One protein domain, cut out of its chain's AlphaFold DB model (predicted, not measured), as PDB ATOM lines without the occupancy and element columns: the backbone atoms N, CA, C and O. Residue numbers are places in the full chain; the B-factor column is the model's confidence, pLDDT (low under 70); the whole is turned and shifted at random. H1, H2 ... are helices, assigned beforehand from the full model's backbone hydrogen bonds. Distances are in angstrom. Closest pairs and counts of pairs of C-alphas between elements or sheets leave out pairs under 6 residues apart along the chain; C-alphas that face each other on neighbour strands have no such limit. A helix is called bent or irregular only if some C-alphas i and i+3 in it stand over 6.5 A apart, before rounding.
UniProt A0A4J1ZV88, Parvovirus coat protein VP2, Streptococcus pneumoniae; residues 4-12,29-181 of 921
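What this domain is: This is residues 4 to 12 and 29 to 181 of the 921 residues of the protein "Parvovirus coat protein VP2" of Streptococcus pneumoniae (UniProt A0A4J1ZV88). Three long helices, H2, H3 and H4, make an up-and-down bundle, each running against the one before it, with H4 nearest the middle of the whole. H5 folds back along the end of H4, short H7 packs on the end of H2, H8 and H9 form a separate helical hairpin after the long link from residues 112 to 133 and H7, and short H1 touches no helix. The 162 printed residues include nine named helices, H1 to H9 in chain order, and no named strand; the class is all helix. The whole is compact, with a radius of gyration of the C-alphas of 15.4 A, and spans 49 by 38 by 29 A.

Where its parts are: H1 is residues 4 to 10, beginning at C-alpha 4 (22.929, -11.852, 12.714). After the cut, H2 is residues 33 to 51, 26.8 A long, beginning at C-alpha 33 (26.248, -40.299, 26.922). H3 is residues 55 to 73, 28.2 A, and H4 residues 77 to 92, 22.1 A. H5 is residues 97 to 106, 14.1 A, H6 residues 108 to 111, H7 residues 134 to 140 and H8 residues 146 to 153. H9, residues 165 to 179, is 21.5 A long and ends at C-alpha 179 (-0.224, -14.789, 10.820). H3 and H7 are irregular: C-alphas 56 and 59 are 8.2 A apart, and C-alphas 136 and 139 are 7.3 A apart.

How they stand to each other: H2 and H4 are the hubs, touching three helices each. H3 and H4 are a hairpin and touch at a shallow tilt of 4 degrees, opposite ways; their closest C-alphas, Ala 64 and Val 87, are 5.8 A apart. H2, with residues 43 to 51 alone, touches H3, with residues 60 to 68 alone; this hairpin's closest C-alphas are Ala 50 and Lys 61, 5.2 A. H4, with residues 88 to 92 alone, touches H5 in another hairpin, closest at the C-alphas of Ile 92 and Ala 100, 5.0 A. H2, with residues 45 to 50 alone, touches H7, closest at the C-alphas of Tyr 49 and Tyr 135, 4.2 A. H8 and H9 touch as a hairpin at a shallow tilt of 23 degrees, closest at the C-alphas of Lys 146 and Leu 176, 6.6 A. H8 is close to H4 but not clearly touching, at 7.0 A between the C-alphas of Phe 152 and Leu 90. H6 is near H4, at 7.2 A between the C-alphas of Val 110 and Met 81. H1 and H6 are only just apart, 8.4 A at the closest. Every O i to N i+4 pair is within hydrogen-bond range in H2, H4, H8 and H9; the counts are 2 of 3 in H1, 11 of 15 in H3, 5 of 6 in H5 and 0 of 3 in H7, where 3 of 4 O i to N i+3 pairs are within range, and H6 is too short for an O i to N i+4 pair.

The domain as a whole: The C-alphas of Val 119 and Pro 181 are the two farthest apart, 48.7 A. Residues 13 to 28 are not printed, and C-alphas 12 and 29 are 23.6 A apart across the cut. The links H6 to H7 and H8 to H9 are long; residues 161 to 167, of which 165 to 167 belong to H9, stand free. Mean pLDDT of the printed part is 72.2, and 54 residues are under 70, among them 4 to 12, 29 to 36, 111 to 124 and 160 to 168.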
ATOM      1  N   ASP A   4      22.667 -11.981  14.160       37.91
ATOM      2  CA  ASP A   4      22.929 -11.852  12.714       37.91
ATOM      3  C   ASP A   4      24.421 -12.025  12.363       37.91
ATOM      4  O   ASP A   4      24.789 -12.531  11.299       37.91
ATOM      5  N   ALA A   5      25.301 -11.649  13.295       40.09
ATOM      6  CA  ALA A   5      26.746 -11.832  13.182       40.09
ATOM      7  C   ALA A   5      27.195 -13.281  13.465       40.09
ATOM      8  O   ALA A   5      28.281 -13.673  13.036       40.09
ATOM      9  N   LEU A   6      26.366 -14.073  14.157       40.69
ATOM     10  CA  LEU A   6      26.493 -15.529  14.239       40.69
ATOM     11  C   LEU A   6      25.979 -16.177  12.942       40.69
ATOM     12  O   LEU A   6      26.675 -17.012  12.372       40.69
ATOM     13  N   MET A   7      24.814 -15.745  12.436       37.91
ATOM     14  CA  MET A   7      24.205 -16.281  11.207       37.91
ATOM     15  C   MET A   7      25.160 -16.199  10.010       37.91
ATOM     16  O   MET A   7      25.414 -17.210   9.360       37.91
ATOM     17  N   ARG A   8      25.811 -15.047   9.789       38.81
ATOM     18  CA  ARG A   8      26.819 -14.875   8.719       38.81
ATOM     19  C   ARG A   8      28.093 -15.725   8.863       38.81
ATOM     20  O   ARG A   8      28.903 -15.735   7.942       38.81
ATOM     21  N   LYS A   9      28.305 -16.408   9.994       39.09
ATOM     22  CA  LYS A   9      29.404 -17.374  10.190       39.09
ATOM     23  C   LYS A   9      28.966 -18.837  10.067       39.09
ATOM     24  O   LYS A   9      29.827 -19.700   9.943       39.09
ATOM     25  N   LEU A  10      27.663 -19.115  10.104       37.12
ATOM     26  CA  LEU A  10      27.104 -20.470  10.046       37.12
ATOM     27  C   LEU A  10      26.994 -21.011   8.611       37.12
ATOM     28  O   LEU A  10      27.038 -22.221   8.404       37.12
ATOM     29  N   THR A  11      26.897 -20.128   7.616       36.19
ATOM     30  CA  THR A  11      26.647 -20.459   6.204       36.19
ATOM     31  C   THR A  11      27.936 -20.646   5.387       36.19
ATOM     32  O   THR A  11      28.104 -20.032   4.333       36.19
ATOM     33  N   VAL A  12      28.875 -21.461   5.878       30.97
ATOM     34  CA  VAL A  12      30.079 -21.862   5.123       30.97
ATOM     35  C   VAL A  12      29.939 -23.320   4.700       30.97
ATOM     36  O   VAL A  12      29.769 -24.199   5.545       30.97
ATOM     37  N   TYR A  29      28.764 -42.484  17.067       34.09
ATOM     38  CA  TYR A  29      29.407 -41.616  18.067       34.09
ATOM     39  C   TYR A  29      29.251 -42.147  19.506       34.09
ATOM     40  O   TYR A  29      28.322 -41.797  20.229       34.09
ATOM     41  N   ILE A  30      30.220 -42.949  19.968       37.06
ATOM     42  CA  ILE A  30      30.428 -43.180  21.409       37.06
ATOM     43  C   ILE A  30      31.329 -42.054  21.937       37.06
ATOM     44  O   ILE A  30      32.508 -42.256  22.220       37.06
ATOM     45  N   ALA A  31      30.770 -40.848  22.049       36.44
ATOM     46  CA  ALA A  31      31.332 -39.815  22.909       36.44
ATOM     47  C   ALA A  31      30.221 -39.181  23.743       36.44
ATOM     48  O   ALA A  31      29.270 -38.609  23.221       36.44
ATOM     49  N   ASP A  32      30.394 -39.313  25.052       46.09
ATOM     50  CA  ASP A  32      29.631 -38.655  26.103       46.09
ATOM     51  C   ASP A  32      28.097 -38.846  26.071       46.09
ATOM     52  O   ASP A  32      27.312 -37.959  25.724       46.09
ATOM     53  N   VAL A  33      27.657 -40.009  26.570       50.91
ATOM     54  CA  VAL A  33      26.248 -40.299  26.922       50.91
ATOM     55  C   VAL A  33      25.638 -39.170  27.773       50.91
ATOM     56  O   VAL A  33      24.462 -38.836  27.619       50.91
ATOM     57  N   THR A  34      26.443 -38.512  28.616       56.34
ATOM     58  CA  THR A  34      26.034 -37.365  29.440       56.34
ATOM     59  C   THR A  34      25.568 -36.174  28.600       56.34
ATOM     60  O   THR A  34      24.668 -35.448  29.027       56.34
ATOM     61  N   VAL A  35      26.146 -35.956  27.414       63.78
ATOM     62  CA  VAL A  35      25.767 -34.880  26.483       63.78
ATOM     63  C   VAL A  35      24.502 -35.259  25.713       63.78
ATOM     64  O   VAL A  35      23.567 -34.459  25.661       63.78
ATOM     65  N   GLY A  36      24.415 -36.490  25.195       67.69
ATOM     66  CA  GLY A  36      23.215 -36.990  24.506       67.69
ATOM     67  C   GLY A  36      21.951 -36.877  25.369       67.69
ATOM     68  O   GLY A  36      20.960 -36.270  24.951       67.69
ATOM     69  N   VAL A  37      22.037 -37.338  26.622       70.88
ATOM     70  CA  VAL A  37      20.962 -37.246  27.628       70.88
ATOM     71  C   VAL A  37      20.627 -35.791  28.000       70.88
ATOM     72  O   VAL A  37      19.473 -35.481  28.305       70.88
ATOM     73  N   GLN A  38      21.595 -34.866  27.965       77.56
ATOM     74  CA  GLN A  38      21.321 -33.437  28.168       77.56
ATOM     75  C   GLN A  38      20.544 -32.824  26.998       77.56
ATOM     76  O   GLN A  38      19.606 -32.065  27.248       77.56
ATOM     77  N   TYR A  39      20.852 -33.187  25.747       82.31
ATOM     78  CA  TYR A  39      20.021 -32.790  24.607       82.31
ATOM     79  C   TYR A  39      18.621 -33.408  24.699       82.31
ATOM     80  O   TYR A  39      17.645 -32.685  24.556       82.31
ATOM     81  N   GLU A  40      18.462 -34.705  24.983       80.88
ATOM     82  CA  GLU A  40      17.128 -35.316  25.171       80.88
ATOM     83  C   GLU A  40      16.269 -34.586  26.207       80.88
ATOM     84  O   GLU A  40      15.132 -34.223  25.910       80.88
ATOM     85  N   LYS A  41      16.829 -34.277  27.381       82.81
ATOM     86  CA  LYS A  41      16.123 -33.505  28.414       82.81
ATOM     87  C   LYS A  41      15.812 -32.075  27.959       82.81
ATOM     88  O   LYS A  41      14.718 -31.586  28.224       82.81
ATOM     89  N   ALA A  42      16.717 -31.419  27.231       86.12
ATOM     90  CA  ALA A  42      16.485 -30.073  26.706       86.12
ATOM     91  C   ALA A  42      15.358 -30.048  25.656       86.12
ATOM     92  O   ALA A  42      14.455 -29.219  25.740       86.12
ATOM     93  N   PHE A  43      15.360 -30.993  24.714       89.50
ATOM     94  CA  PHE A  43      14.290 -31.164  23.728       89.50
ATOM     95  C   PHE A  43      12.953 -31.557  24.381       89.50
ATOM     96  O   PHE A  43      11.905 -31.104  23.925       89.50
ATOM     97  N   ALA A  44      12.962 -32.329  25.475       86.94
ATOM     98  CA  ALA A  44      11.753 -32.642  26.237       86.94
ATOM     99  C   ALA A  44      11.134 -31.399  26.908       86.94
ATOM    100  O   ALA A  44       9.914 -31.233  26.859       86.94
ATOM    101  N   GLU A  45      11.944 -30.500  27.480       88.69
ATOM    102  CA  GLU A  45      11.462 -29.229  28.047       88.69
ATOM    103  C   GLU A  45      11.000 -28.237  26.968       88.69
ATOM    104  O   GLU A  45       9.942 -27.623  27.113       88.69
ATOM    105  N   LEU A  46      11.716 -28.128  25.842       90.12
ATOM    106  CA  LEU A  46      11.275 -27.314  24.699       90.12
ATOM    107  C   LEU A  46       9.956 -27.840  24.113       90.12
ATOM    108  O   LEU A  46       9.040 -27.062  23.862       90.12
ATOM    109  N   GLY A  47       9.807 -29.162  23.994       84.00
ATOM    110  CA  GLY A  47       8.554 -29.807  23.601       84.00
ATOM    111  C   GLY A  47       7.443 -29.716  24.654       84.00
ATOM    112  O   GLY A  47       6.274 -29.881  24.314       84.00
ATOM    113  N   ARG A  48       7.750 -29.454  25.932       87.44
ATOM    114  CA  ARG A  48       6.745 -29.075  26.947       87.44
ATOM    115  C   ARG A  48       6.293 -27.630  26.732       87.44
ATOM    116  O   ARG A  48       5.095 -27.394  26.669       87.44
ATOM    117  N   TYR A  49       7.228 -26.697  26.537       88.25
ATOM    118  CA  TYR A  49       6.920 -25.292  26.244       88.25
ATOM    119  C   TYR A  49       6.072 -25.137  24.970       88.25
ATOM    120  O   TYR A  49       5.003 -24.538  25.030       88.25
ATOM    121  N   ALA A  50       6.483 -25.759  23.858       80.12
ATOM    122  CA  ALA A  50       5.766 -25.720  22.578       80.12
ATOM    123  C   ALA A  50       4.319 -26.238  22.681       80.12
ATOM    124  O   ALA A  50       3.398 -25.640  22.129       80.12
ATOM    125  N   ARG A  51       4.093 -27.320  23.443       83.88
ATOM    126  CA  ARG A  51       2.750 -27.889  23.664       83.88
ATOM    127  C   ARG A  51       1.839 -27.030  24.538       83.88
ATOM    128  O   ARG A  51       0.630 -27.233  24.479       83.88
ATOM    129  N   SER A  52       2.400 -26.104  25.313       83.00
ATOM    130  CA  SER A  52       1.670 -25.166  26.175       83.00
ATOM    131  C   SER A  52       1.464 -23.777  25.554       83.00
ATOM    132  O   SER A  52       0.924 -22.900  26.228       83.00
ATOM    133  N   LEU A  53       1.874 -23.556  24.299       78.75
ATOM    134  CA  LEU A  53       1.557 -22.326  23.566       78.75
ATOM    135  C   LEU A  53       0.033 -22.198  23.325       78.75
ATOM    136  O   LEU A  53      -0.645 -23.217  23.154       78.75
ATOM    137  N   PRO A  54      -0.522 -20.971  23.292       70.88
ATOM    138  CA  PRO A  54      -1.934 -20.735  22.992       70.88
ATOM    139  C   PRO A  54      -2.313 -21.197  21.577       70.88
ATOM    140  O   PRO A  54      -1.488 -21.191  20.665       70.88
ATOM    141  N   LEU A  55      -3.595 -21.531  21.376       62.50
ATOM    142  CA  LEU A  55      -4.140 -22.062  20.114       62.50
ATOM    143  C   LEU A  55      -3.851 -21.184  18.884       62.50
ATOM    144  O   LEU A  55      -3.672 -21.709  17.791       62.50
ATOM    145  N   GLN A  56      -3.738 -19.865  19.060       68.56
ATOM    146  CA  GLN A  56      -3.375 -18.928  17.988       68.56
ATOM    147  C   GLN A  56      -1.978 -19.199  17.398       68.56
ATOM    148  O   GLN A  56      -1.719 -18.828  16.263       68.56
ATOM    149  N   LEU A  57      -1.089 -19.878  18.132       70.38
ATOM    150  CA  LEU A  57       0.269 -20.241  17.709       70.38
ATOM    151  C   LEU A  57       0.391 -21.725  17.305       70.38
ATOM    152  O   LEU A  57       1.488 -22.288  17.301       70.38
ATOM    153  N   PHE A  58      -0.722 -22.380  16.960       62.50
ATOM    154  CA  PHE A  58      -0.746 -23.797  16.584       62.50
ATOM    155  C   PHE A  58       0.241 -24.192  15.457       62.50
ATOM    156  O   PHE A  58       0.906 -25.217  15.631       62.50
ATOM    157  N   PRO A  59       0.466 -23.397  14.384       67.00
ATOM    158  CA  PRO A  59       1.488 -23.719  13.377       67.00
ATOM    159  C   PRO A  59       2.908 -23.783  13.962       67.00
ATOM    160  O   PRO A  59       3.678 -24.690  13.650       67.00
ATOM    161  N   VAL A  60       3.242 -22.867  14.880       73.44
ATOM    162  CA  VAL A  60       4.546 -22.817  15.569       73.44
ATOM    163  C   VAL A  60       4.738 -24.054  16.449       73.44
ATOM    164  O   VAL A  60       5.827 -24.627  16.477       73.44
ATOM    165  N   LYS A  61       3.671 -24.520  17.115       77.44
ATOM    166  CA  LYS A  61       3.671 -25.796  17.843       77.44
ATOM    167  C   LYS A  61       3.914 -26.984  16.903       77.44
ATOM    168  O   LYS A  61       4.786 -27.797  17.204       77.44
ATOM    169  N   GLN A  62       3.187 -27.085  15.788       71.12
ATOM    170  CA  GLN A  62       3.339 -28.198  14.840       71.12
ATOM    171  C   GLN A  62       4.752 -28.257  14.249       71.12
ATOM    172  O   GLN A  62       5.372 -29.319  14.268       71.12
ATOM    173  N   LEU A  63       5.300 -27.124  13.794       72.06
ATOM    174  CA  LEU A  63       6.655 -27.071  13.242       72.06
ATOM    175  C   LEU A  63       7.721 -27.390  14.305       72.06
ATOM    176  O   LEU A  63       8.689 -28.095  14.019       72.06
ATOM    177  N   ALA A  64       7.530 -26.952  15.556       77.81
ATOM    178  CA  ALA A  64       8.406 -27.342  16.657       77.81
ATOM    179  C   ALA A  64       8.354 -28.860  16.911       77.81
ATOM    180  O   ALA A  64       9.402 -29.489  17.036       77.81
ATOM    181  N   GLU A  65       7.167 -29.472  16.943       76.06
ATOM    182  CA  GLU A  65       7.000 -30.924  17.107       76.06
ATOM    183  C   GLU A  65       7.596 -31.719  15.928       76.06
ATOM    184  O   GLU A  65       8.249 -32.742  16.152       76.06
ATOM    185  N   GLN A  66       7.470 -31.222  14.693       75.81
ATOM    186  CA  GLN A  66       8.106 -31.800  13.504       75.81
ATOM    187  C   GLN A  66       9.638 -31.726  13.570       75.81
ATOM    188  O   GLN A  66      10.293 -32.741  13.345       75.81
ATOM    189  N   LEU A  67      10.227 -30.588  13.952       76.88
ATOM    190  CA  LEU A  67      11.680 -30.464  14.139       76.88
ATOM    191  C   LEU A  67      12.187 -31.344  15.302       76.88
ATOM    192  O   LEU A  67      13.216 -32.009  15.182       76.88
ATOM    193  N   ILE A  68      11.434 -31.436  16.407       81.00
ATOM    194  CA  ILE A  68      11.719 -32.365  17.518       81.00
ATOM    195  C   ILE A  68      11.684 -33.832  17.038       81.00
ATOM    196  O   ILE A  68      12.484 -34.641  17.514       81.00
ATOM    197  N   LYS A  69      10.804 -34.184  16.086       79.06
ATOM    198  CA  LYS A  69      10.780 -35.503  15.429       79.06
ATOM    199  C   LYS A  69      11.989 -35.687  14.498       79.06
ATOM    200  O   LYS A  69      12.699 -36.671  14.677       79.06
ATOM    201  N   LYS A  70      12.266 -34.724  13.606       72.94
ATOM    202  CA  LYS A  70      13.370 -34.713  12.618       72.94
ATOM    203  C   LYS A  70      14.751 -34.887  13.261       72.94
ATOM    204  O   LYS A  70      15.649 -35.448  12.646       72.94
ATOM    205  N   ARG A  71      14.932 -34.494  14.533       77.25
ATOM    206  CA  ARG A  71      16.150 -34.826  15.302       77.25
ATOM    207  C   ARG A  71      16.468 -36.333  15.300       77.25
ATOM    208  O   ARG A  71      17.640 -36.685  15.383       77.25
ATOM    209  N   LYS A  72      15.465 -37.215  15.277       76.00
ATOM    210  CA  LYS A  72      15.669 -38.671  15.375       76.00
ATOM    211  C   LYS A  72      16.278 -39.291  14.114       76.00
ATOM    212  O   LYS A  72      16.789 -40.401  14.205       76.00
ATOM    213  N   ASP A  73      16.258 -38.579  12.990       69.81
ATOM    214  CA  ASP A  73      16.765 -39.038  11.694       69.81
ATOM    215  C   ASP A  73      18.289 -39.279  11.690       69.81
ATOM    216  O   ASP A  73      18.791 -40.015  10.844       69.81
ATOM    217  N   SER A  74      19.046 -38.684  12.624       69.50
ATOM    218  CA  SER A  74      20.494 -38.892  12.734       69.50
ATOM    219  C   SER A  74      21.012 -38.790  14.170       69.50
ATOM    220  O   SER A  74      20.603 -37.931  14.952       69.50
ATOM    221  N   SER A  75      21.973 -39.655  14.499       64.25
ATOM    222  CA  SER A  75      22.734 -39.634  15.753       64.25
ATOM    223  C   SER A  75      23.940 -38.685  15.731       64.25
ATOM    224  O   SER A  75      24.587 -38.518  16.767       64.25
ATOM    225  N   ASP A  76      24.242 -38.038  14.597       70.75
ATOM    226  CA  ASP A  76      25.303 -37.031  14.516       70.75
ATOM    227  C   ASP A  76      25.007 -35.847  15.451       70.75
ATOM    228  O   ASP A  76      23.996 -35.148  15.331       70.75
ATOM    229  N   ILE A  77      25.937 -35.585  16.367       71.31
ATOM    230  CA  ILE A  77      25.833 -34.488  17.324       71.31
ATOM    231  C   ILE A  77      25.770 -33.118  16.628       71.31
ATOM    232  O   ILE A  77      25.125 -32.208  17.149       71.31
ATOM    233  N   HIS A  78      26.367 -32.957  15.443       72.38
ATOM    234  CA  HIS A  78      26.330 -31.696  14.702       72.38
ATOM    235  C   HIS A  78      24.970 -31.459  14.026       72.38
ATOM    236  O   HIS A  78      24.463 -30.335  14.070       72.38
ATOM    237  N   PHE A  79      24.331 -32.500  13.487       76.62
ATOM    238  CA  PHE A  79      22.919 -32.481  13.088       76.62
ATOM    239  C   PHE A  79      22.001 -32.155  14.281       76.62
ATOM    240  O   PHE A  79      21.226 -31.198  14.222       76.62
ATOM    241  N   VAL A  80      22.162 -32.856  15.411       80.31
ATOM    242  CA  VAL A  80      21.408 -32.602  16.658       80.31
ATOM    243  C   VAL A  80      21.555 -31.149  17.138       80.31
ATOM    244  O   VAL A  80      20.564 -30.535  17.540       80.31
ATOM    245  N   MET A  81      22.761 -30.574  17.074       80.81
ATOM    246  CA  MET A  81      23.028 -29.175  17.440       80.81
ATOM    247  C   MET A  81      22.321 -28.166  16.522       80.81
ATOM    248  O   MET A  81      21.845 -27.142  17.016       80.81
ATOM    249  N   ARG A  82      22.230 -28.435  15.212       82.06
ATOM    250  CA  ARG A  82      21.520 -27.575  14.243       82.06
ATOM    251  C   ARG A  82      20.018 -27.557  14.520       82.06
ATOM    252  O   ARG A  82      19.463 -26.488  14.763       82.06
ATOM    253  N   VAL A  83      19.404 -28.740  14.615       83.69
ATOM    254  CA  VAL A  83      17.975 -28.891  14.941       83.69
ATOM    255  C   VAL A  83      17.651 -28.262  16.302       83.69
ATOM    256  O   VAL A  83      16.619 -27.614  16.463       83.69
ATOM    257  N   TYR A  84      18.554 -28.376  17.285       87.88
ATOM    258  CA  TYR A  84      18.390 -27.735  18.594       87.88
ATOM    259  C   TYR A  84      18.357 -26.206  18.494       87.88
ATOM    260  O   TYR A  84      17.502 -25.566  19.105       87.88
ATOM    261  N   MET A  85      19.264 -25.611  17.712       84.88
ATOM    262  CA  MET A  85      19.289 -24.162  17.501       84.88
ATOM    263  C   MET A  85      18.023 -23.658  16.802       84.88
ATOM    264  O   MET A  85      17.499 -22.620  17.204       84.88
ATOM    265  N   ASP A  86      17.497 -24.383  15.813       85.56
ATOM    266  CA  ASP A  86      16.283 -23.967  15.103       85.56
ATOM    267  C   ASP A  86      15.021 -24.104  15.960       85.56
ATOM    268  O   ASP A  86      14.240 -23.158  16.018       85.56
ATOM    269  N   VAL A  87      14.855 -25.196  16.719       87.69
ATOM    270  CA  VAL A  87      13.742 -25.322  17.683       87.69
ATOM    271  C   VAL A  87      13.794 -24.202  18.727       87.69
ATOM    272  O   VAL A  87      12.763 -23.620  19.060       87.69
ATOM    273  N   VAL A  88      14.983 -23.838  19.222       89.88
ATOM    274  CA  VAL A  88      15.113 -22.710  20.156       89.88
ATOM    275  C   VAL A  88      14.811 -21.366  19.480       89.88
ATOM    276  O   VAL A  88      14.161 -20.527  20.098       89.88
ATOM    277  N   ARG A  89      15.223 -21.144  18.224       88.25
ATOM    278  CA  ARG A  89      14.916 -19.908  17.476       88.25
ATOM    279  C   ARG A  89      13.422 -19.762  17.184       88.25
ATOM    280  O   ARG A  89      12.871 -18.699  17.455       88.25
ATOM    281  N   LEU A  90      12.767 -20.832  16.734       86.56
ATOM    282  CA  LEU A  90      11.321 -20.892  16.502       86.56
ATOM    283  C   LEU A  90      10.526 -20.553  17.772       86.56
ATOM    284  O   LEU A  90       9.537 -19.828  17.723       86.56
ATOM    285  N   LEU A  91      10.985 -21.035  18.930       88.62
ATOM    286  CA  LEU A  91      10.344 -20.761  20.219       88.62
ATOM    287  C   LEU A  91      10.722 -19.393  20.813       88.62
ATOM    288  O   LEU A  91       9.945 -18.859  21.599       88.62
ATOM    289  N   ILE A  92      11.859 -18.798  20.425       89.44
ATOM    290  CA  ILE A  92      12.195 -17.391  20.720       89.44
ATOM    291  C   ILE A  92      11.282 -16.439  19.941       89.44
ATOM    292  O   ILE A  92      10.849 -15.449  20.519       89.44
ATOM    293  N   MET A  93      10.964 -16.757  18.680       86.88
ATOM    294  CA  MET A  93      10.132 -15.950  17.769       86.88
ATOM    295  C   MET A  93       8.748 -15.590  18.339       86.88
ATOM    296  O   MET A  93       8.156 -14.592  17.949       86.88
ATOM    297  N   VAL A  94       8.234 -16.399  19.272       87.19
ATOM    298  CA  VAL A  94       6.937 -16.188  19.940       87.19
ATOM    299  C   VAL A  94       7.051 -15.971  21.452       87.19
ATOM    300  O   VAL A  94       6.043 -15.808  22.134       87.19
ATOM    301  N   ALA A  95       8.256 -16.009  22.025       87.94
ATOM    302  CA  ALA A  95       8.432 -15.921  23.471       87.94
ATOM    303  C   ALA A  95       8.349 -14.471  23.984       87.94
ATOM    304  O   ALA A  95       8.952 -13.578  23.388       87.94
ATOM    305  N   PRO A  96       7.731 -14.228  25.158       86.88
ATOM    306  CA  PRO A  96       7.907 -12.957  25.853       86.88
ATOM    307  C   PRO A  96       9.385 -12.778  26.227       86.88
ATOM    308  O   PRO A  96      10.085 -13.753  26.514       86.88
ATOM    309  N   GLU A  97       9.870 -11.537  26.267       83.44
ATOM    310  CA  GLU A  97      11.304 -11.211  26.356       83.44
ATOM    311  C   GLU A  97      12.043 -11.925  27.509       83.44
ATOM    312  O   GLU A  97      13.137 -12.462  27.326       83.44
ATOM    313  N   SER A  98      11.404 -12.048  28.677       80.81
ATOM    314  CA  SER A  98      11.950 -12.748  29.851       80.81
ATOM    315  C   SER A  98      12.118 -14.266  29.667       80.81
ATOM    316  O   SER A  98      12.974 -14.878  30.315       80.81
ATOM    317  N   VAL A  99      11.340 -14.884  28.771       86.75
ATOM    318  CA  VAL A  99      11.499 -16.278  28.323       86.75
ATOM    319  C   VAL A  99      12.490 -16.358  27.165       86.75
ATOM    320  O   VAL A  99      13.354 -17.236  27.182       86.75
ATOM    321  N   ALA A 100      12.446 -15.417  26.218       85.19
ATOM    322  CA  ALA A 100      13.416 -15.332  25.129       85.19
ATOM    323  C   ALA A 100      14.858 -15.263  25.672       85.19
ATOM    324  O   ALA A 100      15.723 -16.001  25.212       85.19
ATOM    325  N   ASP A 101      15.112 -14.496  26.734       84.50
ATOM    326  CA  ASP A 101      16.417 -14.434  27.409       84.50
ATOM    327  C   ASP A 101      16.805 -15.697  28.184       84.50
ATOM    328  O   ASP A 101      17.987 -15.922  28.461       84.50
ATOM    329  N   ARG A 102      15.849 -16.554  28.552       86.81
ATOM    330  CA  ARG A 102      16.149 -17.888  29.101       86.81
ATOM    331  C   ARG A 102      16.499 -18.867  27.984       86.81
ATOM    332  O   ARG A 102      17.493 -19.578  28.106       86.81
ATOM    333  N   LEU A 103      15.766 -18.832  26.874       86.62
ATOM    334  CA  LEU A 103      16.042 -19.607  25.660       86.62
ATOM    335  C   LEU A 103      17.404 -19.231  25.035       86.62
ATOM    336  O   LEU A 103      18.215 -20.109  24.749       86.62
ATOM    337  N   ARG A 104      17.730 -17.933  24.941       85.69
ATOM    338  CA  ARG A 104      19.047 -17.416  24.510       85.69
ATOM    339  C   ARG A 104      20.195 -17.894  25.410       85.69
ATOM    340  O   ARG A 104      21.283 -18.166  24.911       85.69
ATOM    341  N   ARG A 105      19.964 -18.032  26.724       82.19
ATOM    342  CA  ARG A 105      20.944 -18.606  27.669       82.19
ATOM    343  C   ARG A 105      21.027 -20.132  27.597       82.19
ATOM    344  O   ARG A 105      22.090 -20.695  27.848       82.19
ATOM    345  N   ALA A 106      19.952 -20.818  27.207       85.88
ATOM    346  CA  ALA A 106      19.952 -22.270  27.022       85.88
ATOM    347  C   ALA A 106      20.931 -22.721  25.924       85.88
ATOM    348  O   ALA A 106      21.453 -23.837  25.989       85.88
ATOM    349  N   THR A 107      21.204 -21.854  24.942       82.75
ATOM    350  CA  THR A 107      22.132 -22.118  23.834       82.75
ATOM    351  C   THR A 107      23.566 -21.660  24.089       82.75
ATOM    352  O   THR A 107      24.410 -21.988  23.266       82.75
ATOM    353  N   ASP A 108      23.899 -20.968  25.192       77.44
ATOM    354  CA  ASP A 108      25.238 -20.372  25.399       77.44
ATOM    355  C   ASP A 108      26.393 -21.360  25.133       77.44
ATOM    356  O   ASP A 108      27.268 -21.072  24.319       77.44
ATOM    357  N   GLY A 109      26.353 -22.551  25.749       70.88
ATOM    358  CA  GLY A 109      27.387 -23.586  25.581       70.88
ATOM    359  C   GLY A 109      27.433 -24.220  24.183       70.88
ATOM    360  O   GLY A 109      28.469 -24.732  23.770       70.88
ATOM    361  N   VAL A 110      26.333 -24.141  23.428       72.19
ATOM    362  CA  VAL A 110      26.234 -24.616  22.036       72.19
ATOM    363  C   VAL A 110      26.627 -23.503  21.051       72.19
ATOM    364  O   VAL A 110      27.174 -23.761  19.986       72.19
ATOM    365  N   ARG A 111      26.426 -22.230  21.410       66.25
ATOM    366  CA  ARG A 111      26.767 -21.061  20.588       66.25
ATOM    367  C   ARG A 111      28.279 -20.899  20.421       66.25
ATOM    368  O   ARG A 111      28.726 -20.433  19.378       66.25
ATOM    369  N   GLU A 112      29.059 -21.307  21.419       62.19
ATOM    370  CA  GLU A 112      30.527 -21.320  21.371       62.19
ATOM    371  C   GLU A 112      31.091 -22.392  20.420       62.19
ATOM    372  O   GLU A 112      32.201 -22.228  19.916       62.19
ATOM    373  N   PHE A 113      30.365 -23.490  20.151       61.06
ATOM    374  CA  PHE A 113      30.787 -24.510  19.172       61.06
ATOM    375  C   PHE A 113      30.923 -23.913  17.759       61.06
ATOM    376  O   PHE A 113      31.898 -24.184  17.067       61.06
ATOM    377  N   PHE A 114      30.010 -23.015  17.381       59.53
ATOM    378  CA  PHE A 114      29.986 -22.352  16.074       59.53
ATOM    379  C   PHE A 114      30.913 -21.120  15.962       59.53
ATOM    380  O   PHE A 114      30.755 -20.317  15.042       59.53
ATOM    381  N   GLN A 115      31.844 -20.912  16.905       55.16
ATOM    382  CA  GLN A 115      32.708 -19.717  16.929       55.16
ATOM    383  C   GLN A 115      34.202 -20.004  16.743       55.16
ATOM    384  O   GLN A 115      34.875 -19.163  16.143       55.16
ATOM    385  N   GLU A 116      34.708 -21.168  17.171       52.19
ATOM    386  CA  GLU A 116      36.122 -21.555  17.012       52.19
ATOM    387  C   GLU A 116      36.306 -23.065  16.722       52.19
ATOM    388  O   GLU A 116      35.744 -23.904  17.439       52.19
ATOM    389  N   PRO A 117      37.135 -23.445  15.727       46.22
ATOM    390  CA  PRO A 117      37.532 -24.833  15.507       46.22
ATOM    391  C   PRO A 117      38.576 -25.261  16.550       46.22
ATOM    392  O   PRO A 117      39.689 -24.741  16.584       46.22
ATOM    393  N   SER A 118      38.229 -26.219  17.412       48.31
ATOM    394  CA  SER A 118      39.129 -26.730  18.457       48.31
ATOM    395  C   SER A 118      38.888 -28.215  18.749       48.31
ATOM    396  O   SER A 118      37.797 -28.739  18.548       48.31
ATOM    397  N   VAL A 119      39.911 -28.914  19.250       43.69
ATOM    398  CA  VAL A 119      39.962 -30.393  19.348       43.69
ATOM    399  C   VAL A 119      39.058 -30.977  20.463       43.69
ATOM    400  O   VAL A 119      39.190 -32.140  20.835       43.69
ATOM    401  N   HIS A 120      38.158 -30.185  21.056       47.97
ATOM    402  CA  HIS A 120      37.319 -30.565  22.210       47.97
ATOM    403  C   HIS A 120      35.818 -30.275  21.983       47.97
ATOM    404  O   HIS A 120      35.067 -30.051  22.928       47.97
ATOM    405  N   GLN A 121      35.359 -30.255  20.729       51.38
ATOM    406  CA  GLN A 121      33.981 -29.879  20.377       51.38
ATOM    407  C   GLN A 121      32.889 -30.848  20.880       51.38
ATOM    408  O   GLN A 121      31.749 -30.426  21.061       51.38
ATOM    409  N   TYR A 122      33.223 -32.113  21.152       50.91
ATOM    410  CA  TYR A 122      32.255 -33.186  21.441       50.91
ATOM    411  C   TYR A 122      31.647 -33.185  22.859       50.91
ATOM    412  O   TYR A 122      30.795 -34.016  23.149       50.91
ATOM    413  N   SER A 123      32.046 -32.262  23.741       53.16
ATOM    414  CA  SER A 123      31.589 -32.191  25.144       53.16
ATOM    415  C   SER A 123      30.626 -31.027  25.450       53.16
ATOM    416  O   SER A 123      30.375 -30.710  26.613       53.16
ATOM    417  N   ARG A 124      30.092 -30.344  24.424       66.44
ATOM    418  CA  ARG A 124      29.298 -29.108  24.584       66.44
ATOM    419  C   ARG A 124      27.782 -29.352  24.527       66.44
ATOM    420  O   ARG A 124      27.234 -29.753  23.499       66.44
ATOM    421  N   ALA A 125      27.102 -29.062  25.639       73.19
ATOM    422  CA  ALA A 125      25.689 -29.375  25.878       73.19
ATOM    423  C   ALA A 125      24.817 -28.129  26.184       73.19
ATOM    424  O   ALA A 125      25.350 -27.066  26.529       73.19
ATOM    425  N   PRO A 126      23.474 -28.242  26.103       80.81
ATOM    426  CA  PRO A 126      22.542 -27.186  26.503       80.81
ATOM    427  C   PRO A 126      22.609 -26.846  27.995       80.81
ATOM    428  O   PRO A 126      22.778 -27.725  28.839       80.81
ATOM    429  N   ARG A 127      22.348 -25.581  28.358       82.88
ATOM    430  CA  ARG A 127      22.189 -25.178  29.770       82.88
ATOM    431  C   ARG A 127      20.810 -25.589  30.303       82.88
ATOM    432  O   ARG A 127      19.933 -24.755  30.499       82.88
ATOM    433  N   LEU A 128      20.627 -26.885  30.552       82.00
ATOM    434  CA  LEU A 128      19.340 -27.491  30.919       82.00
ATOM    435  C   LEU A 128      18.553 -26.761  32.040       82.00
ATOM    436  O   LEU A 128      17.351 -26.571  31.857       82.00
ATOM    437  N   PRO A 129      19.159 -26.266  33.145       85.94
ATOM    438  CA  PRO A 129      18.400 -25.626  34.226       85.94
ATOM    439  C   PRO A 129      17.615 -24.367  33.834       85.94
ATOM    440  O   PRO A 129      16.634 -24.050  34.502       85.94
ATOM    441  N   VAL A 130      17.996 -23.643  32.769       84.25
ATOM    442  CA  VAL A 130      17.228 -22.457  32.338       84.25
ATOM    443  C   VAL A 130      15.989 -22.803  31.504       84.25
ATOM    444  O   VAL A 130      15.166 -21.912  31.289       84.25
ATOM    445  N   LEU A 131      15.808 -24.069  31.103       85.56
ATOM    446  CA  LEU A 131      14.640 -24.552  30.350       85.56
ATOM    447  C   LEU A 131      13.475 -25.033  31.235       85.56
ATOM    448  O   LEU A 131      12.335 -25.034  30.777       85.56
ATOM    449  N   TYR A 132      13.728 -25.395  32.497       86.88
ATOM    450  CA  TYR A 132      12.685 -25.896  33.401       86.88
ATOM    451  C   TYR A 132      11.591 -24.856  33.683       86.88
ATOM    452  O   TYR A 132      11.862 -23.661  33.788       86.88
ATOM    453  N   ASP A 133      10.349 -25.310  33.840       83.00
ATOM    454  CA  ASP A 133       9.170 -24.474  34.127       83.00
ATOM    455  C   ASP A 133       8.817 -23.401  33.077       83.00
ATOM    456  O   ASP A 133       7.873 -22.640  33.288       83.00
ATOM    457  N   LEU A 134       9.489 -23.356  31.918       83.50
ATOM    458  CA  LEU A 134       9.158 -22.400  30.848       83.50
ATOM    459  C   LEU A 134       7.699 -22.511  30.384       83.50
ATOM    460  O   LEU A 134       7.075 -21.493  30.085       83.50
ATOM    461  N   TYR A 135       7.138 -23.725  30.381       82.56
ATOM    462  CA  TYR A 135       5.744 -23.996  30.009       82.56
ATOM    463  C   TYR A 135       4.728 -23.156  30.808       82.56
ATOM    464  O   TYR A 135       3.676 -22.810  30.278       82.56
ATOM    465  N   ARG A 136       5.056 -22.755  32.048       81.81
ATOM    466  CA  ARG A 136       4.188 -21.912  32.890       81.81
ATOM    467  C   ARG A 136       4.021 -20.490  32.344       81.81
ATOM    468  O   ARG A 136       3.033 -19.843  32.662       81.81
ATOM    469  N   SER A 137       4.959 -20.016  31.525       80.00
ATOM    470  CA  SER A 137       4.928 -18.684  30.906       80.00
ATOM    471  C   SER A 137       4.415 -18.693  29.462       80.00
ATOM    472  O   SER A 137       4.256 -17.617  28.888       80.00
ATOM    473  N   ALA A 138       4.145 -19.867  28.878       79.12
ATOM    474  CA  ALA A 138       3.764 -20.025  27.469       79.12
ATOM    475  C   ALA A 138       2.442 -19.323  27.099       79.12
ATOM    476  O   ALA A 138       2.252 -18.941  25.949       79.12
ATOM    477  N   HIS A 139       1.567 -19.066  28.077       77.44
ATOM    478  CA  HIS A 139       0.336 -18.293  27.886       77.44
ATOM    479  C   HIS A 139       0.565 -16.786  27.632       77.44
ATOM    480  O   HIS A 139      -0.388 -16.081  27.318       77.44
ATOM    481  N   ASN A 140       1.799 -16.285  27.789       80.19
ATOM    482  CA  ASN A 140       2.197 -14.906  27.465       80.19
ATOM    483  C   ASN A 140       3.002 -14.843  26.152       80.19
ATOM    484  O   ASN A 140       3.849 -13.966  25.989       80.19
ATOM    485  N   ALA A 141       2.825 -15.826  25.266       84.56
ATOM    486  CA  ALA A 141       3.468 -15.853  23.959       84.56
ATOM    487  C   ALA A 141       2.803 -14.865  22.987       84.56
ATOM    488  O   ALA A 141       1.584 -14.702  22.991       84.56
ATOM    489  N   ASN A 142       3.618 -14.224  22.150       85.94
ATOM    490  CA  ASN A 142       3.195 -13.195  21.202       85.94
ATOM    491  C   ASN A 142       2.999 -13.774  19.793       85.94
ATOM    492  O   ASN A 142       3.637 -14.760  19.420       85.94
ATOM    493  N   VAL A 143       2.155 -13.118  18.992       82.88
ATOM    494  CA  VAL A 143       2.055 -13.371  17.545       82.88
ATOM    495  C   VAL A 143       3.329 -12.841  16.864       82.88
ATOM    496  O   VAL A 143       3.684 -11.686  17.107       82.88
ATOM    497  N   PRO A 144       4.027 -13.650  16.045       83.06
ATOM    498  CA  PRO A 144       5.286 -13.254  15.415       83.06
ATOM    499  C   PRO A 144       5.046 -12.266  14.268       83.06
ATOM    500  O   PRO A 144       4.049 -12.378  13.550       83.06
ATOM    501  N   SER A 145       5.953 -11.312  14.048       85.12
ATOM    502  CA  SER A 145       5.876 -10.408  12.891       85.12
ATOM    503  C   SER A 145       6.334 -11.082  11.591       85.12
ATOM    504  O   SER A 145       7.073 -12.068  11.606       85.12
ATOM    505  N   LYS A 146       5.931 -10.526  10.439       79.12
ATOM    506  CA  LYS A 146       6.371 -11.006   9.119       79.12
ATOM    507  C   LYS A 146       7.899 -11.027   8.981       79.12
ATOM    508  O   LYS A 146       8.454 -12.014   8.514       79.12
ATOM    509  N   GLU A 147       8.570  -9.976   9.451       83.25
ATOM    510  CA  GLU A 147      10.033  -9.857   9.408       83.25
ATOM    511  C   GLU A 147      10.728 -10.954  10.235       83.25
ATOM    512  O   GLU A 147      11.765 -11.475   9.827       83.25
ATOM    513  N   GLU A 148      10.139 -11.359  11.365       81.44
ATOM    514  CA  GLU A 148      10.652 -12.448  12.208       81.44
ATOM    515  C   GLU A 148      10.405 -13.837  11.601       81.44
ATOM    516  O   GLU A 148      11.281 -14.698  11.696       81.44
ATOM    517  N   ILE A 149       9.259 -14.047  10.938       78.25
ATOM    518  CA  ILE A 149       8.964 -15.272  10.173       78.25
ATOM    519  C   ILE A 149       9.977 -15.425   9.030       78.25
ATOM    520  O   ILE A 149      10.646 -16.456   8.929       78.25
ATOM    521  N   ASP A 150      10.147 -14.383   8.212       81.06
ATOM    522  CA  ASP A 150      11.081 -14.383   7.082       81.06
ATOM    523  C   ASP A 150      12.530 -14.617   7.564       81.06
ATOM    524  O   ASP A 150      13.239 -15.480   7.035       81.06
ATOM    525  N   ALA A 151      12.958 -13.946   8.643       79.44
ATOM    526  CA  ALA A 151      14.282 -14.129   9.249       79.44
ATOM    527  C   ALA A 151      14.493 -15.502   9.926       79.44
ATOM    528  O   ALA A 151      15.640 -15.942  10.097       79.44
ATOM    529  N   PHE A 152      13.423 -16.200  10.318       84.38
ATOM    530  CA  PHE A 152      13.509 -17.575  10.799       84.38
ATOM    531  C   PHE A 152      13.792 -18.540   9.641       84.38
ATOM    532  O   PHE A 152      14.852 -19.178   9.648       84.38
ATOM    533  N   PHE A 153      12.907 -18.592   8.636       80.00
ATOM    534  CA  PHE A 153      13.002 -19.540   7.516       80.00
ATOM    535  C   PHE A 153      14.251 -19.306   6.655       80.00
ATOM    536  O   PHE A 153      15.014 -20.245   6.438       80.00
ATOM    537  N   THR A 154      14.552 -18.056   6.270       77.25
ATOM    538  CA  THR A 154      15.767 -17.723   5.483       77.25
ATOM    539  C   THR A 154      17.074 -18.063   6.220       77.25
ATOM    540  O   THR A 154      18.137 -18.147   5.610       77.25
ATOM    541  N   GLY A 155      17.023 -18.258   7.542       70.75
ATOM    542  CA  GLY A 155      18.186 -18.578   8.364       70.75
ATOM    543  C   GLY A 155      18.228 -20.001   8.920       70.75
ATOM    544  O   GLY A 155      19.000 -20.213   9.852       70.75
ATOM    545  N   MET A 156      17.382 -20.943   8.490       78.12
ATOM    546  CA  MET A 156      17.320 -22.288   9.091       78.12
ATOM    547  C   MET A 156      18.661 -23.051   8.954       78.12
ATOM    548  O   MET A 156      19.374 -22.902   7.965       78.12
ATOM    549  N   LEU A 157      19.053 -23.816   9.981       76.38
ATOM    550  CA  LEU A 157      20.367 -24.483  10.090       76.38
ATOM    551  C   LEU A 157      20.303 -26.006   9.902       76.38
ATOM    552  O   LEU A 157      21.323 -26.652   9.618       76.38
ATOM    553  N   THR A 158      19.116 -26.566  10.119       78.06
ATOM    554  CA  THR A 158      18.733 -27.955   9.870       78.06
ATOM    555  C   THR A 158      18.883 -28.262   8.378       78.06
ATOM    556  O   THR A 158      18.321 -27.530   7.568       78.06
ATOM    557  N   PRO A 159      19.649 -29.296   7.986       70.12
ATOM    558  CA  PRO A 159      19.731 -29.696   6.591       70.12
ATOM    559  C   PRO A 159      18.462 -30.457   6.194       70.12
ATOM    560  O   PRO A 159      17.992 -31.323   6.937       70.12
ATOM    561  N   PHE A 160      17.954 -30.140   5.010       67.75
ATOM    562  CA  PHE A 160      16.848 -30.827   4.354       67.75
ATOM    563  C   PHE A 160      17.353 -31.439   3.050       67.75
ATOM    564  O   PHE A 160      18.310 -30.942   2.451       67.75
ATOM    565  N   ASP A 161      16.720 -32.524   2.626       69.31
ATOM    566  CA  ASP A 161      16.988 -33.135   1.327       69.31
ATOM    567  C   ASP A 161      16.338 -32.291   0.211       69.31
ATOM    568  O   ASP A 161      15.348 -31.601   0.454       69.31
ATOM    569  N   SER A 162      16.838 -32.351  -1.028       58.97
ATOM    570  CA  SER A 162      16.345 -31.506  -2.140       58.97
ATOM    571  C   SER A 162      14.870 -31.734  -2.517       58.97
ATOM    572  O   SER A 162      14.268 -30.926  -3.213       58.97
ATOM    573  N   GLU A 163      14.275 -32.835  -2.057       57.88
ATOM    574  CA  GLU A 163      12.844 -33.139  -2.204       57.88
ATOM    575  C   GLU A 163      11.988 -32.506  -1.083       57.88
ATOM    576  O   GLU A 163      10.775 -32.372  -1.222       57.88
ATOM    577  N   GLN A 164      12.614 -32.081   0.021       58.34
ATOM    578  CA  GLN A 164      11.976 -31.453   1.185       58.34
ATOM    579  C   GLN A 164      12.023 -29.915   1.125       58.34
ATOM    580  O   GLN A 164      11.143 -29.269   1.691       58.34
ATOM    581  N   GLU A 165      12.992 -29.317   0.419       62.72
ATOM    582  CA  GLU A 165      13.091 -27.858   0.211       62.72
ATOM    583  C   GLU A 165      11.764 -27.185  -0.227       62.72
ATOM    584  O   GLU A 165      11.336 -26.258   0.467       62.72
ATOM    585  N   PRO A 166      11.034 -27.651  -1.268       59.53
ATOM    586  CA  PRO A 166       9.763 -27.027  -1.665       59.53
ATOM    587  C   PRO A 166       8.653 -27.158  -0.606       59.53
ATOM    588  O   PRO A 166       7.751 -26.323  -0.551       59.53
ATOM    589  N   VAL A 167       8.720 -28.167   0.269       60.16
ATOM    590  CA  VAL A 167       7.782 -28.317   1.395       60.16
ATOM    591  C   VAL A 167       8.083 -27.280   2.483       60.16
ATOM    592  O   VAL A 167       7.161 -26.724   3.075       60.16
ATOM    593  N   VAL A 168       9.360 -26.953   2.716       65.69
ATOM    594  CA  VAL A 168       9.756 -25.878   3.641       65.69
ATOM    595  C   VAL A 168       9.330 -24.504   3.106       65.69
ATOM    596  O   VAL A 168       8.809 -23.698   3.879       65.69
ATOM    597  N   GLU A 169       9.453 -24.250   1.797       70.25
ATOM    598  CA  GLU A 169       8.913 -23.031   1.169       70.25
ATOM    599  C   GLU A 169       7.380 -22.945   1.290       70.25
ATOM    600  O   GLU A 169       6.841 -21.886   1.622       70.25
ATOM    601  N   GLN A 170       6.665 -24.061   1.098       64.75
ATOM    602  CA  GLN A 170       5.211 -24.119   1.279       64.75
ATOM    603  C   GLN A 170       4.798 -23.813   2.730       64.75
ATOM    604  O   GLN A 170       3.865 -23.039   2.952       64.75
ATOM    605  N   ILE A 171       5.510 -24.363   3.720       64.19
ATOM    606  CA  ILE A 171       5.278 -24.085   5.147       64.19
ATOM    607  C   ILE A 171       5.581 -22.613   5.477       64.19
ATOM    608  O   ILE A 171       4.843 -21.999   6.249       64.19
ATOM    609  N   HIS A 172       6.611 -22.011   4.873       75.38
ATOM    610  CA  HIS A 172       6.914 -20.582   5.031       75.38
ATOM    611  C   HIS A 172       5.760 -19.702   4.526       75.38
ATOM    612  O   HIS A 172       5.314 -18.819   5.262       75.38
ATOM    613  N   GLN A 173       5.204 -19.977   3.338       67.19
ATOM    614  CA  GLN A 173       4.029 -19.240   2.848       67.19
ATOM    615  C   GLN A 173       2.798 -19.448   3.746       67.19
ATOM    616  O   GLN A 173       2.147 -18.474   4.113       67.19
ATOM    617  N   GLN A 174       2.533 -20.676   4.206       64.50
ATOM    618  CA  GLN A 174       1.442 -20.951   5.155       64.50
ATOM    619  C   GLN A 174       1.592 -20.169   6.471       64.50
ATOM    620  O   GLN A 174       0.607 -19.655   6.995       64.50
ATOM    621  N   PHE A 175       2.811 -20.027   7.003       72.00
ATOM    622  CA  PHE A 175       3.062 -19.191   8.183       72.00
ATOM    623  C   PHE A 175       2.755 -17.711   7.914       72.00
ATOM    624  O   PHE A 175       2.178 -17.043   8.773       72.00
ATOM    625  N   LEU A 176       3.110 -17.196   6.734       74.56
ATOM    626  CA  LEU A 176       2.795 -15.821   6.349       74.56
ATOM    627  C   LEU A 176       1.285 -15.597   6.201       74.56
ATOM    628  O   LEU A 176       0.780 -14.630   6.760       74.56
ATOM    629  N   ASP A 177       0.562 -16.492   5.526       65.81
ATOM    630  CA  ASP A 177      -0.886 -16.356   5.317       65.81
ATOM    631  C   ASP A 177      -1.698 -16.516   6.615       65.81
ATOM    632  O   ASP A 177      -2.700 -15.827   6.798       65.81
ATOM    633  N   ILE A 178      -1.266 -17.382   7.543       64.00
ATOM    634  CA  ILE A 178      -1.966 -17.600   8.821       64.00
ATOM    635  C   ILE A 178      -1.744 -16.436   9.801       64.00
ATOM    636  O   ILE A 178      -2.679 -16.052  10.507       64.00
ATOM    637  N   PHE A 179      -0.534 -15.868   9.871       71.75
ATOM    638  CA  PHE A 179      -0.224 -14.789  10.820       71.75
ATOM    639  C   PHE A 179      -0.411 -13.374  10.249       71.75
ATOM    640  O   PHE A 179      -0.705 -12.456  11.013       71.75
ATOM    641  N   HIS A 180      -0.266 -13.187   8.932       79.12
ATOM    642  CA  HIS A 180      -0.332 -11.889   8.239       79.12
ATOM    643  C   HIS A 180      -1.133 -11.985   6.923       79.12
ATOM    644  O   HIS A 180      -0.584 -11.700   5.854       79.12
ATOM    645  N   PRO A 181      -2.425 -12.376   6.972       64.50
ATOM    646  CA  PRO A 181      -3.251 -12.562   5.779       64.50
ATOM    647  C   PRO A 181      -3.342 -11.288   4.930       64.50
ATOM    648  O   PRO A 181      -3.522 -10.178   5.441       64.50
TER     649      PRO A 181